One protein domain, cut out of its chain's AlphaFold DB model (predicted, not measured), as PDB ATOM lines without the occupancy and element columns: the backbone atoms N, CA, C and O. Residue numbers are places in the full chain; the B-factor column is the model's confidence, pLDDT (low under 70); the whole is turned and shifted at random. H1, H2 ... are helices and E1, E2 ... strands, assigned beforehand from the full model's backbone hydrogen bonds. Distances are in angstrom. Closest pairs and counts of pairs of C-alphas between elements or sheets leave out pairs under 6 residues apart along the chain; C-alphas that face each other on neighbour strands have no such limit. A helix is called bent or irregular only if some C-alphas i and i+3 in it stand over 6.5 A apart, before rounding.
ATOM      1  N   VAL A  12     145.367 115.299  81.090       95.31
ATOM      2  CA  VAL A  12     144.144 115.992  80.668       95.31
ATOM      3  C   VAL A  12     144.337 116.692  79.328       95.31
ATOM      4  O   VAL A  12     145.428 117.145  78.986       95.31
ATOM      5  N   LYS A  13     143.248 116.770  78.567       95.19
ATOM      6  CA  LYS A  13     143.133 117.454  77.283       95.19
ATOM      7  C   LYS A  13     142.134 118.592  77.412       95.19
ATOM      8  O   LYS A  13     140.965 118.360  77.718       95.19
ATOM      9  N   LEU A  14     142.600 119.795  77.121       94.31
ATOM     10  CA  LEU A  14     141.806 121.010  77.031       94.31
ATOM     11  C   LEU A  14     141.605 121.333  75.555       94.31
ATOM     12  O   LEU A  14     142.573 121.405  74.802       94.31
ATOM     13  N   ILE A  15     140.355 121.496  75.136       93.81
ATOM     14  CA  ILE A  15     140.003 121.882  73.770       93.81
ATOM     15  C   ILE A  15     139.294 123.223  73.850       93.81
ATOM     16  O   ILE A  15     138.174 123.305  74.349       93.81
ATOM     17  N   PHE A  16     139.950 124.259  73.351       93.12
ATOM     18  CA  PHE A  16     139.410 125.603  73.241       93.12
ATOM     19  C   PHE A  16     138.837 125.772  71.840       93.12
ATOM     20  O   PHE A  16     139.533 125.583  70.845       93.12
ATOM     21  N   GLU A  17     137.559 126.105  71.762       93.56
ATOM     22  CA  GLU A  17     136.864 126.389  70.517       93.56
ATOM     23  C   GLU A  17     136.636 127.893  70.403       93.56
ATOM     24  O   GLU A  17     136.065 128.506  71.306       93.56
ATOM     25  N   PHE A  18     137.030 128.479  69.278       93.00
ATOM     26  CA  PHE A  18     136.862 129.893  68.967       93.00
ATOM     27  C   PHE A  18     135.901 130.063  67.792       93.00
ATOM     28  O   PHE A  18     135.992 129.349  66.788       93.00
ATOM     29  N   LYS A  19     135.003 131.042  67.917       93.00
ATOM     30  CA  LYS A  19     134.235 131.605  66.804       93.00
ATOM     31  C   LYS A  19     134.874 132.936  66.442       93.00
ATOM     32  O   LYS A  19     135.061 133.774  67.317       93.00
ATOM     33  N   LEU A  20     135.274 133.069  65.187       90.56
ATOM     34  CA  LEU A  20     136.032 134.206  64.691       90.56
ATOM     35  C   LEU A  20     135.126 135.058  63.808       90.56
ATOM     36  O   LEU A  20     134.794 134.650  62.693       90.56
ATOM     37  N   ASP A  21     134.761 136.238  64.304       88.06
ATOM     38  CA  ASP A  21     133.965 137.217  63.550       88.06
ATOM     39  C   ASP A  21     134.786 137.867  62.421       88.06
ATOM     40  O   ASP A  21     134.248 138.316  61.412       88.06
ATOM     41  N   PHE A  22     136.113 137.850  62.557       88.31
ATOM     42  CA  PHE A  22     137.086 138.333  61.582       88.31
ATOM     43  C   PHE A  22     138.241 137.328  61.433       88.31
ATOM     44  O   PHE A  22     138.510 136.564  62.364       88.31
ATOM     45  N   PRO A  23     138.933 137.288  60.277       89.50
ATOM     46  CA  PRO A  23     140.106 136.435  60.110       89.50
ATOM     47  C   PRO A  23     141.180 136.747  61.161       89.50
ATOM     48  O   PRO A  23     141.569 137.901  61.330       89.50
ATOM     49  N   LEU A  24     141.681 135.718  61.845       90.12
ATOM     50  CA  LEU A  24     142.814 135.843  62.759       90.12
ATOM     51  C   LEU A  24     144.104 135.615  61.977       90.12
ATOM     52  O   LEU A  24     144.288 134.543  61.400       90.12
ATOM     53  N   TYR A  25     145.002 136.596  62.002       90.12
ATOM     54  CA  TYR A  25     146.348 136.449  61.464       90.12
ATOM     55  C   TYR A  25     147.298 135.838  62.496       90.12
ATOM     56  O   TYR A  25     147.344 136.265  63.650       90.12
ATOM     57  N   LEU A  26     148.085 134.862  62.057       88.00
ATOM     58  CA  LEU A  26     149.093 134.171  62.845       88.00
ATOM     59  C   LEU A  26     150.433 134.244  62.110       88.00
ATOM     60  O   LEU A  26     150.672 133.519  61.144       88.00
ATOM     61  N   GLY A  27     151.295 135.154  62.564       84.00
ATOM     62  CA  GLY A  27     152.605 135.404  61.960       84.00
ATOM     63  C   GLY A  27     153.673 134.357  62.304       84.00
ATOM     64  O   GLY A  27     153.511 133.536  63.215       84.00
ATOM     65  N   LYS A  28     154.811 134.426  61.604       80.12
ATOM     66  CA  LYS A  28     156.037 133.671  61.923       80.12
ATOM     67  C   LYS A  28     156.407 133.857  63.405       80.12
ATOM     68  O   LYS A  28     156.452 134.973  63.910       80.12
ATOM     69  N   GLY A  29     156.659 132.753  64.109       78.50
ATOM     70  CA  GLY A  29     157.016 132.762  65.537       78.50
ATOM     71  C   GLY A  29     155.834 132.768  66.518       78.50
ATOM     72  O   GLY A  29     156.057 132.748  67.729       78.50
ATOM     73  N   ASN A  30     154.585 132.726  66.037       82.94
ATOM     74  CA  ASN A  30     153.393 132.644  66.891       82.94
ATOM     75  C   ASN A  30     153.454 131.511  67.934       82.94
ATOM     76  O   ASN A  30     153.020 131.710  69.065       82.94
ATOM     77  N   PHE A  31     154.008 130.345  67.591       85.44
ATOM     78  CA  PHE A  31     154.074 129.198  68.496       85.44
ATOM     79  C   PHE A  31     154.996 129.442  69.692       85.44
ATOM     80  O   PHE A  31     154.666 129.027  70.799       85.44
ATOM     81  N   GLU A  32     156.112 130.149  69.511       85.81
ATOM     82  CA  GLU A  32     157.003 130.492  70.627       85.81
ATOM     83  C   GLU A  32     156.357 131.522  71.557       85.81
ATOM     84  O   GLU A  32     156.439 131.395  72.779       85.81
ATOM     85  N   ASN A  33     155.643 132.500  70.996       85.31
ATOM     86  CA  ASN A  33     154.874 133.459  71.791       85.31
ATOM     87  C   ASN A  33     153.758 132.762  72.576       85.31
ATOM     88  O   ASN A  33     153.610 132.998  73.771       85.31
ATOM     89  N   LEU A  34     153.042 131.836  71.935       87.00
ATOM     90  CA  LEU A  34     151.990 131.052  72.576       87.00
ATOM     91  C   LEU A  34     152.542 130.166  73.693       87.00
ATOM     92  O   LEU A  34     151.955 130.082  74.766       87.00
ATOM     93  N   LYS A  35     153.705 129.544  73.481       89.50
ATOM     94  CA  LYS A  35     154.392 128.786  74.528       89.50
ATOM     95  C   LYS A  35     154.714 129.679  75.729       89.50
ATOM     96  O   LYS A  35     154.453 129.272  76.855       89.50
ATOM     97  N   LYS A  36     155.249 130.884  75.502       89.12
ATOM     98  CA  LYS A  36     155.556 131.848  76.577       89.12
ATOM     99  C   LYS A  36     154.302 132.283  77.337       89.12
ATOM    100  O   LYS A  36     154.335 132.292  78.563       89.12
ATOM    101  N   GLU A  37     153.216 132.593  76.630       87.81
ATOM    102  CA  GLU A  37     151.921 132.966  77.218       87.81
ATOM    103  C   GLU A  37     151.341 131.831  78.073       87.81
ATOM    104  O   GLU A  37     150.926 132.052  79.205       87.81
ATOM    105  N   LEU A  38     151.380 130.589  77.585       88.62
ATOM    106  CA  LEU A  38     150.898 129.434  78.345       88.62
ATOM    107  C   LEU A  38     151.747 129.154  79.593       88.62
ATOM    108  O   LEU A  38     151.205 128.832  80.652       88.62
ATOM    109  N   THR A  39     153.065 129.320  79.496       89.69
ATOM    110  CA  THR A  39     153.954 129.211  80.658       89.69
ATOM    111  C   THR A  39     153.690 130.322  81.676       89.69
ATOM    112  O   THR A  39     153.667 130.044  82.873       89.69
ATOM    113  N   SER A  40     153.459 131.567  81.239       86.75
ATOM    114  CA  SER A  40     153.243 132.700  82.154       86.75
ATOM    115  C   SER A  40     151.943 132.588  82.949       86.75
ATOM    116  O   SER A  40     151.896 133.027  84.096       86.75
ATOM    117  N   VAL A  41     150.916 131.939  82.391       83.50
ATOM    118  CA  VAL A  41     149.669 131.629  83.113       83.50
ATOM    119  C   VAL A  41     149.764 130.360  83.970       83.50
ATOM    120  O   VAL A  41     148.826 130.031  84.689       83.50
ATOM    121  N   GLY A  42     150.904 129.661  83.954       84.25
ATOM    122  CA  GLY A  42     151.207 128.582  84.892       84.25
ATOM    123  C   GLY A  42     151.075 127.163  84.343       84.25
ATOM    124  O   GLY A  42     151.099 126.221  85.139       84.25
ATOM    125  N   PHE A  43     150.968 126.968  83.022       87.50
ATOM    126  CA  PHE A  43     151.179 125.632  82.466       87.50
ATOM    127  C   PHE A  43     152.655 125.237  82.577       87.50
ATOM    128  O   PHE A  43     153.548 125.933  82.098       87.50
ATOM    129  N   SER A  44     152.899 124.065  83.153       86.62
ATOM    130  CA  SER A  44     154.176 123.355  83.105       86.62
ATOM    131  C   SER A  44     153.956 121.996  82.450       86.62
ATOM    132  O   SER A  44     152.846 121.465  82.507       86.62
ATOM    133  N   ASP A  45     154.992 121.441  81.816       92.06
ATOM    134  CA  ASP A  45     154.946 120.113  81.182       92.06
ATOM    135  C   ASP A  45     153.662 119.912  80.359       92.06
ATOM    136  O   ASP A  45     152.776 119.112  80.677       92.06
ATOM    137  N   PHE A  46     153.535 120.719  79.312       94.69
ATOM    138  CA  PHE A  46     152.383 120.719  78.428       94.69
ATOM    139  C   PHE A  46     152.826 120.606  76.979       94.69
ATOM    140  O   PHE A  46     153.938 120.997  76.621       94.69
ATOM    141  N   SER A  47     151.927 120.130  76.132       95.69
ATOM    142  CA  SER A  47     152.047 120.225  74.685       95.69
ATOM    143  C   SER A  47     150.794 120.856  74.087       95.69
ATOM    144  O   SER A  47     149.727 120.844  74.707       95.69
ATOM    145  N   PHE A  48     150.911 121.455  72.905       94.06
ATOM    146  CA  PHE A  48     149.787 122.127  72.256       94.06
ATOM    147  C   PHE A  48     149.789 121.977  70.736       94.06
ATOM    148  O   PHE A  48     150.835 121.858  70.106       94.06
ATOM    149  N   SER A  49     148.605 122.011  70.125       91.38
ATOM    150  CA  SER A  49     148.453 121.774  68.682       91.38
ATOM    151  C   SER A  49     148.900 122.936  67.795       91.38
ATOM    152  O   SER A  49     149.210 122.728  66.624       91.38
ATOM    153  N   GLY A  50     148.880 124.160  68.326       88.50
ATOM    154  CA  GLY A  50     148.678 125.356  67.506       88.50
ATOM    155  C   GLY A  50     147.199 125.508  67.125       88.50
ATOM    156  O   GLY A  50     146.377 124.658  67.477       88.50
ATOM    157  N   PHE A  51     146.830 126.592  66.447       88.38
ATOM    158  CA  PHE A  51     145.451 126.760  65.987       88.38
ATOM    159  C   PHE A  51     145.146 125.804  64.827       88.38
ATOM    160  O   PHE A  51     145.888 125.738  63.853       88.38
ATOM    161  N   LEU A  52     144.034 125.086  64.941       88.50
ATOM    162  CA  LEU A  52     143.501 124.156  63.954       88.50
ATOM    163  C   LEU A  52     142.211 124.748  63.380       88.50
ATOM    164  O   LEU A  52     141.323 125.131  64.138       88.50
ATOM    165  N   SER A  53     142.077 124.812  62.060       87.06
ATOM    166  CA  SER A  53     140.867 125.302  61.390       87.06
ATOM    167  C   SER A  53     140.671 124.584  60.062       87.06
ATOM    168  O   SER A  53     141.638 124.201  59.420       87.06
ATOM    169  N   ASP A  54     139.425 124.422  59.640       79.94
ATOM    170  CA  ASP A  54     139.069 123.958  58.298       79.94
ATOM    171  C   ASP A  54     139.298 125.031  57.219       79.94
ATOM    172  O   ASP A  54     139.287 124.721  56.031       79.94
ATOM    173  N   LYS A  55     139.494 126.298  57.611       84.50
ATOM    174  CA  LYS A  55     139.695 127.428  56.696       84.50
ATOM    175  C   LYS A  55     140.979 128.173  57.028       84.50
ATOM    176  O   LYS A  55     140.963 129.139  57.797       84.50
ATOM    177  N   VAL A  56     142.070 127.727  56.414       84.12
ATOM    178  CA  VAL A  56     143.404 128.321  56.544       84.12
ATOM    179  C   VAL A  56     143.824 128.949  55.216       84.12
ATOM    180  O   VAL A  56     143.720 128.319  54.171       84.12
ATOM    181  N   PHE A  57     144.325 130.183  55.258       84.69
ATOM    182  CA  PHE A  57     144.839 130.906  54.093       84.69
ATOM    183  C   PHE A  57     146.298 131.285  54.340       84.69
ATOM    184  O   PHE A  57     146.594 132.026  55.279       84.69
ATOM    185  N   LYS A  58     147.222 130.771  53.526       83.44
ATOM    186  CA  LYS A  58     148.658 131.059  53.658       83.44
ATOM    187  C   LYS A  58     148.972 132.505  53.263       83.44
ATOM    188  O   LYS A  58     148.299 133.090  52.418       83.44
ATOM    189  N   SER A  59     150.017 133.067  53.859       86.00
ATOM    190  CA  SER A  59     150.649 134.311  53.416       86.00
ATOM    191  C   SER A  59     152.168 134.205  53.552       86.00
ATOM    192  O   SER A  59     152.669 133.334  54.260       86.00
ATOM    193  N   GLU A  60     152.920 135.109  52.921       84.94
ATOM    194  CA  GLU A  60     154.396 135.089  52.948       84.94
ATOM    195  C   GLU A  60     154.985 135.045  54.369       84.94
ATOM    196  O   GLU A  60     156.065 134.494  54.605       84.94
ATOM    197  N   ASN A  61     154.269 135.621  55.338       84.75
ATOM    198  CA  ASN A  61     154.734 135.794  56.710       84.75
ATOM    199  C   ASN A  61     153.911 135.032  57.751       84.75
ATOM    200  O   ASN A  61     154.094 135.261  58.945       84.75
ATOM    201  N   GLY A  62     153.020 134.130  57.338       85.81
ATOM    202  CA  GLY A  62     152.201 133.363  58.269       85.81
ATOM    203  C   GLY A  62     150.963 132.768  57.619       85.81
ATOM    204  O   GLY A  62     150.994 132.302  56.484       85.81
ATOM    205  N   PHE A  63     149.859 132.767  58.356       88.12
ATOM    206  CA  PHE A  63     148.580 132.295  57.846       88.12
ATOM    207  C   PHE A  63     147.413 133.000  58.530       88.12
ATOM    208  O   PHE A  63     147.524 133.494  59.652       88.12
ATOM    209  N   TYR A  64     146.281 133.036  57.842       88.69
ATOM    210  CA  TYR A  64     145.007 133.480  58.376       88.69
ATOM    211  C   TYR A  64     144.118 132.275  58.644       88.69
ATOM    212  O   TYR A  64     144.054 131.355  57.831       88.69
ATOM    213  N   ILE A  65     143.388 132.307  59.752       89.69
ATOM    214  CA  ILE A  65     142.311 131.358  60.043       89.69
ATOM    215  C   ILE A  65     140.979 132.104  60.119       89.69
ATOM    216  O   ILE A  65     140.927 133.232  60.613       89.69
ATOM    217  N   LYS A  66     139.891 131.507  59.622       86.88
ATOM    218  CA  LYS A  66     138.571 132.165  59.566       86.88
ATOM    219  C   LYS A  66     137.455 131.262  60.089       86.88
ATOM    220  O   LYS A  66     137.490 130.049  59.932       86.88
ATOM    221  N   SER A  67     136.376 131.871  60.579       87.38
ATOM    222  CA  SER A  67     135.123 131.223  61.000       87.38
ATOM    223  C   SER A  67     135.251 130.447  62.312       87.38
ATOM    224  O   SER A  67     134.795 130.928  63.348       87.38
ATOM    225  N   ARG A  68     135.862 129.259  62.299       90.12
ATOM    226  CA  ARG A  68     135.962 128.391  63.478       90.12
ATOM    227  C   ARG A  68     137.386 127.893  63.634       90.12
ATOM    228  O   ARG A  68     137.993 127.420  62.676       90.12
ATOM    229  N   ALA A  69     137.900 127.988  64.851       91.62
ATOM    230  CA  ALA A  69     139.225 127.498  65.180       91.62
ATOM    231  C   ALA A  69     139.202 126.683  66.470       91.62
ATOM    232  O   ALA A  69     138.409 126.937  67.376       91.62
ATOM    233  N   PHE A  70     140.100 125.713  66.549       91.88
ATOM    234  CA  PHE A  70     140.325 124.887  67.718       91.88
ATOM    235  C   PHE A  70     141.765 125.035  68.170       91.88
ATOM    236  O   PHE A  70     142.685 125.097  67.359       91.88
ATOM    237  N   PHE A  71     141.967 125.039  69.473       92.06
ATOM    238  CA  PHE A  71     143.281 124.993  70.079       92.06
ATOM    239  C   PHE A  71     143.273 123.908  71.143       92.06
ATOM    240  O   PHE A  71     142.382 123.878  71.991       92.06
ATOM    241  N   ILE A  72     144.222 122.981  71.071       94.00
ATOM    242  CA  ILE A  72     144.280 121.845  71.983       94.00
ATOM    243  C   ILE A  72     145.531 121.983  72.834       94.00
ATOM    244  O   ILE A  72     146.625 122.129  72.293       94.00
ATOM    245  N   ILE A  73     145.364 121.884  74.151       94.56
ATOM    246  CA  ILE A  73     146.457 121.754  75.114       94.56
ATOM    247  C   ILE A  73     146.331 120.395  75.788       94.56
ATOM    248  O   ILE A  73     145.238 119.980  76.180       94.56
ATOM    249  N   LYS A  74     147.453 119.709  75.953       95.94
ATOM    250  CA  LYS A  74     147.566 118.521  76.791       95.94
ATOM    251  C   LYS A  74     148.572 118.788  77.893       95.94
ATOM    252  O   LYS A  74     149.630 119.354  77.643       95.94
ATOM    253  N   THR A  75     148.228 118.416  79.113       95.50
ATOM    254  CA  THR A  75     149.085 118.596  80.289       95.50
ATOM    255  C   THR A  75     148.702 117.575  81.355       95.50
ATOM    256  O   THR A  75     147.722 116.839  81.206       95.50
ATOM    257  N   PHE A  76     149.465 117.511  82.437       93.56
ATOM    258  CA  PHE A  76     149.046 116.801  83.636       93.56
ATOM    259  C   PHE A  76     148.077 117.660  84.447       93.56
ATOM    260  O   PHE A  76     148.198 118.883  84.502       93.56
ATOM    261  N   PHE A  77     147.098 117.020  85.079       90.56
ATOM    262  CA  PHE A  77     146.116 117.708  85.897       90.56
ATOM    263  C   PHE A  77     146.806 118.501  87.009       90.56
ATOM    264  O   PHE A  77     147.587 117.965  87.795       90.56
ATOM    265  N   ASN A  78     146.471 119.783  87.078       84.88
ATOM    266  CA  ASN A  78     146.900 120.708  88.111       84.88
ATOM    267  C   ASN A  78     145.666 121.499  88.563       84.88
ATOM    268  O   ASN A  78     144.860 121.916  87.731       84.88
ATOM    269  N   LYS A  79     145.522 121.733  89.873       83.69
ATOM    270  CA  LYS A  79     144.426 122.533  90.447       83.69
ATOM    271  C   LYS A  79     144.332 123.936  89.829       83.69
ATOM    272  O   LYS A  79     143.234 124.459  89.703       83.69
ATOM    273  N   ARG A  80     145.460 124.490  89.369       81.62
ATOM    274  CA  ARG A  80     145.538 125.794  88.689       81.62
ATOM    275  C   ARG A  80     144.927 125.816  87.289       81.62
ATOM    276  O   ARG A  80     144.778 126.889  86.724       81.62
ATOM    277  N   ILE A  81     144.559 124.666  86.710       84.56
ATOM    278  CA  ILE A  81     143.931 124.633  85.380       84.56
ATOM    279  C   ILE A  81     142.690 125.523  85.356       84.56
ATOM    280  O   ILE A  81     142.535 126.268  84.400       84.56
ATOM    281  N   ALA A  82     141.862 125.509  86.407       80.38
ATOM    282  CA  ALA A  82     140.663 126.344  86.484       80.38
ATOM    283  C   ALA A  82     140.970 127.844  86.320       80.38
ATOM    284  O   ALA A  82     140.278 128.527  85.566       80.38
ATOM    285  N   ASP A  83     142.047 128.323  86.946       76.00
ATOM    286  CA  ASP A  83     142.491 129.719  86.852       76.00
ATOM    287  C   ASP A  83     142.935 130.067  85.424       76.00
ATOM    288  O   ASP A  83     142.717 131.176  84.937       76.00
ATOM    289  N   ILE A  84     143.504 129.089  84.715       75.75
ATOM    290  CA  ILE A  84     144.000 129.273  83.353       75.75
ATOM    291  C   ILE A  84     142.860 129.365  82.329       75.75
ATOM    292  O   ILE A  84     142.972 130.115  81.360       75.75
ATOM    293  N   LEU A  85     141.745 128.659  82.541       79.75
ATOM    294  CA  LEU A  85     140.621 128.607  81.590       79.75
ATOM    295  C   LEU A  85     139.928 129.957  81.370       79.75
ATOM    296  O   LEU A  85     139.271 130.142  80.347       79.75
ATOM    297  N   ASN A  86     140.073 130.891  82.310       74.69
ATOM    298  CA  ASN A  86     139.479 132.223  82.216       74.69
ATOM    299  C   ASN A  86     140.331 133.214  81.411       74.69
ATOM    300  O   ASN A  86     139.850 134.298  81.075       74.69
ATOM    301  N   ASN A  87     141.576 132.859  81.085       77.62
ATOM    302  CA  ASN A  87     142.461 133.741  80.338       77.62
ATOM    303  C   ASN A  87     142.101 133.776  78.852       77.62
ATOM    304  O   ASN A  87     141.664 132.790  78.250       77.62
ATOM    305  N   LYS A  88     142.315 134.945  78.246       84.62
ATOM    306  CA  LYS A  88     142.356 135.057  76.789       84.62
ATOM    307  C   LYS A  88     143.580 134.293  76.290       84.62
ATOM    308  O   LYS A  88     144.613 134.323  76.943       84.62
ATOM    309  N   ILE A  89     143.446 133.650  75.136       81.31
ATOM    310  CA  ILE A  89     144.560 133.019  74.429       81.31
ATOM    311  C   ILE A  89     144.772 133.836  73.165       81.31
ATOM    312  O   ILE A  89     143.861 133.925  72.339       81.31
ATOM    313  N   TYR A  90     145.940 134.462  73.019       77.56
ATOM    314  CA  TYR A  90     146.239 135.317  71.865       77.56
ATOM    315  C   TYR A  90     145.248 136.493  71.719       77.56
ATOM    316  O   TYR A  90     144.811 136.851  70.626       77.56
ATOM    317  N   GLY A  91     144.798 137.046  72.851       82.31
ATOM    318  CA  GLY A  91     143.781 138.104  72.893       82.31
ATOM    319  C   GLY A  91     142.349 137.644  72.577       82.31
ATOM    320  O   GLY A  91     141.415 138.436  72.725       82.31
ATOM    321  N   LEU A  92     142.145 136.373  72.220       86.19
ATOM    322  CA  LEU A  92     140.837 135.800  71.918       86.19
ATOM    323  C   LEU A  92     140.228 135.125  73.144       86.19
ATOM    324  O   LEU A  92     140.895 134.394  73.878       86.19
ATOM    325  N   LYS A  93     138.922 135.331  73.341       89.25
ATOM    326  CA  LYS A  93     138.151 134.594  74.342       89.25
ATOM    327  C   LYS A  93     137.598 133.311  73.704       89.25
ATOM    328  O   LYS A  93     136.914 133.409  72.684       89.25
ATOM    329  N   PRO A  94     137.856 132.125  74.278       91.62
ATOM    330  CA  PRO A  94     137.236 130.890  73.813       91.62
ATOM    331  C   PRO A  94     135.704 130.996  73.857       91.62
ATOM    332  O   PRO A  94     135.134 131.454  74.846       91.62
ATOM    333  N   HIS A  95     135.032 130.552  72.796       93.00
ATOM    334  CA  HIS A  95     133.574 130.418  72.762       93.00
ATOM    335  C   HIS A  95     133.110 129.247  73.635       93.00
ATOM    336  O   HIS A  95     132.110 129.356  74.343       93.00
ATOM    337  N   LYS A  96     133.834 128.125  73.571       93.62
ATOM    338  CA  LYS A  96     133.611 126.938  74.401       93.62
ATOM    339  C   LYS A  96     134.945 126.344  74.814       93.62
ATOM    340  O   LYS A  96     135.922 126.428  74.069       93.62
ATOM    341  N   ILE A  97     134.967 125.715  75.984       93.00
ATOM    342  CA  ILE A  97     136.122 124.964  76.459       93.00
ATOM    343  C   ILE A  97     135.655 123.590  76.914       93.00
ATOM    344  O   ILE A  97     134.708 123.475  77.688       93.00
ATOM    345  N   TYR A  98     136.325 122.553  76.427       93.19
ATOM    346  CA  TYR A  98     136.068 121.171  76.808       93.19
ATOM    347  C   TYR A  98     137.277 120.626  77.558       93.19
ATOM    348  O   TYR A  98     138.410 120.749  77.090       93.19
ATOM    349  N   ILE A  99     137.028 119.991  78.699       93.19
ATOM    350  CA  ILE A  99     138.053 119.367  79.535       93.19
ATOM    351  C   ILE A  99     137.778 117.875  79.540       93.19
ATOM    352  O   ILE A  99     136.723 117.438  79.987       93.19
ATOM    353  N   ASN A 100     138.729 117.095  79.045       94.06
ATOM    354  CA  ASN A 100     138.613 115.646  79.000       94.06
ATOM    355  C   ASN A 100     139.828 115.015  79.665       94.06
ATOM    356  O   ASN A 100     140.959 115.463  79.464       94.06
ATOM    357  N   ARG A 101     139.619 113.925  80.401       94.25
ATOM    358  CA  ARG A 101     140.727 113.045  80.773       94.25
ATOM    359  C   ARG A 101     141.335 112.457  79.497       94.25
ATOM    360  O   ARG A 101     140.609 112.116  78.562       94.25
ATOM    361  N   LEU A 102     142.660 112.349  79.445       93.31
ATOM    362  CA  LEU A 102     143.313 111.614  78.368       93.31
ATOM    363  C   LEU A 102     143.070 110.121  78.565       93.31
ATOM    364  O   LEU A 102     143.445 109.544  79.587       93.31
TER     365      LEU A 102
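Overview. This is residues 12 to 102 of the 205 residues of an uncharacterized protein of Thermosipho sp. 1063 (UniProt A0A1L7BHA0). A long, twisted antiparallel sheet is bent like an L: its two long strands, E1 and E4, run side by side and both turn sharply, E1 at residue 22 and E4 at residue 67. Beyond the turn they make a short arm with the small strand E3; before it they make a wider slab with E2 at the E4 border and E5 at the E1 border, where helix H1 is set beside the strands and the short H2 grazes the sheet. The printed part has 91 residues, with two named helices and five named strands in the chain order E1 H1 E2 E3 E4 H2 E5; the sheet is branched, and the class is mixed, helices and strands. The whole is compact, with a radius of gyration of the C-alphas of 13.1 A, and elongated, spanning 39 by 23 by 21 A.

Arrangement. E4, residues 62 to 76, has three neighbours, each antiparallel to it. E1, residues 12 to 27, lies on one side of it, at 161 degrees between their directions; N 16 and O 71 are 2.8 A apart and N 26 and O 63 are 2.8 A apart, both within hydrogen-bond range. On the other side of E4 the pairing is staggered. E2, residues 46 to 52, lies beside residues 69 to 75, with N 47 and O 74 at 2.9 A. E3, residues 56 to 59, lies beside residues 62 to 65, with N 57 and O 64 at 2.8 A; E3 and E4 form a hairpin. E5, residues 96 to 101, lies on the other side of E1 from E4, with N 15 and O 98 at 2.9 A. E2, E3 and E5 are edge strands, and E3 and E5 are apart. H1, residues 30 to 40, is on the sheet at a height over the sheet of 7.3 A, over none of the strands; its closest C-alphas to E2 are those of Phe 31 and Gly 50, 6.7 A apart. H2, residues 81 to 85, only grazes the sheet; its closest C-alphas to E5 are those of Leu 85 and Ile 97, 7.7 A apart. H1 and H2 are apart. In both helices every O i to N i+4 pair is within hydrogen-bond range.

Along the chain. E1 begins at C-alpha 12, (144.144, 115.992, 80.668), and measures 28.3 A from first to last C-alpha; it bends by 119 degrees. E4 measures 30.5 A, bends by 109 degrees and ends at C-alpha 76, (149.046, 116.801, 83.636). E2 is 17.3 A long, E5 16.9 A, H1 15.3 A, E3 9.9 A and H2 6.4 A. E5 ends at C-alpha 101, (140.727, 113.045, 80.773).

Size, cuts and confidence. The two C-alphas farthest apart are those of Glu 60 and Lys 79, at 40.8 A, while those of Val 12 and Leu 102, the first and last printed, are 5.0 A apart. The printed part has no cut. No link is long: the one from H2 to E5 is short, with 10 residues, and the others are tight. The mean pLDDT of the printed part is 88.0, and no printed residue is under 70; H2 has a mean of 79.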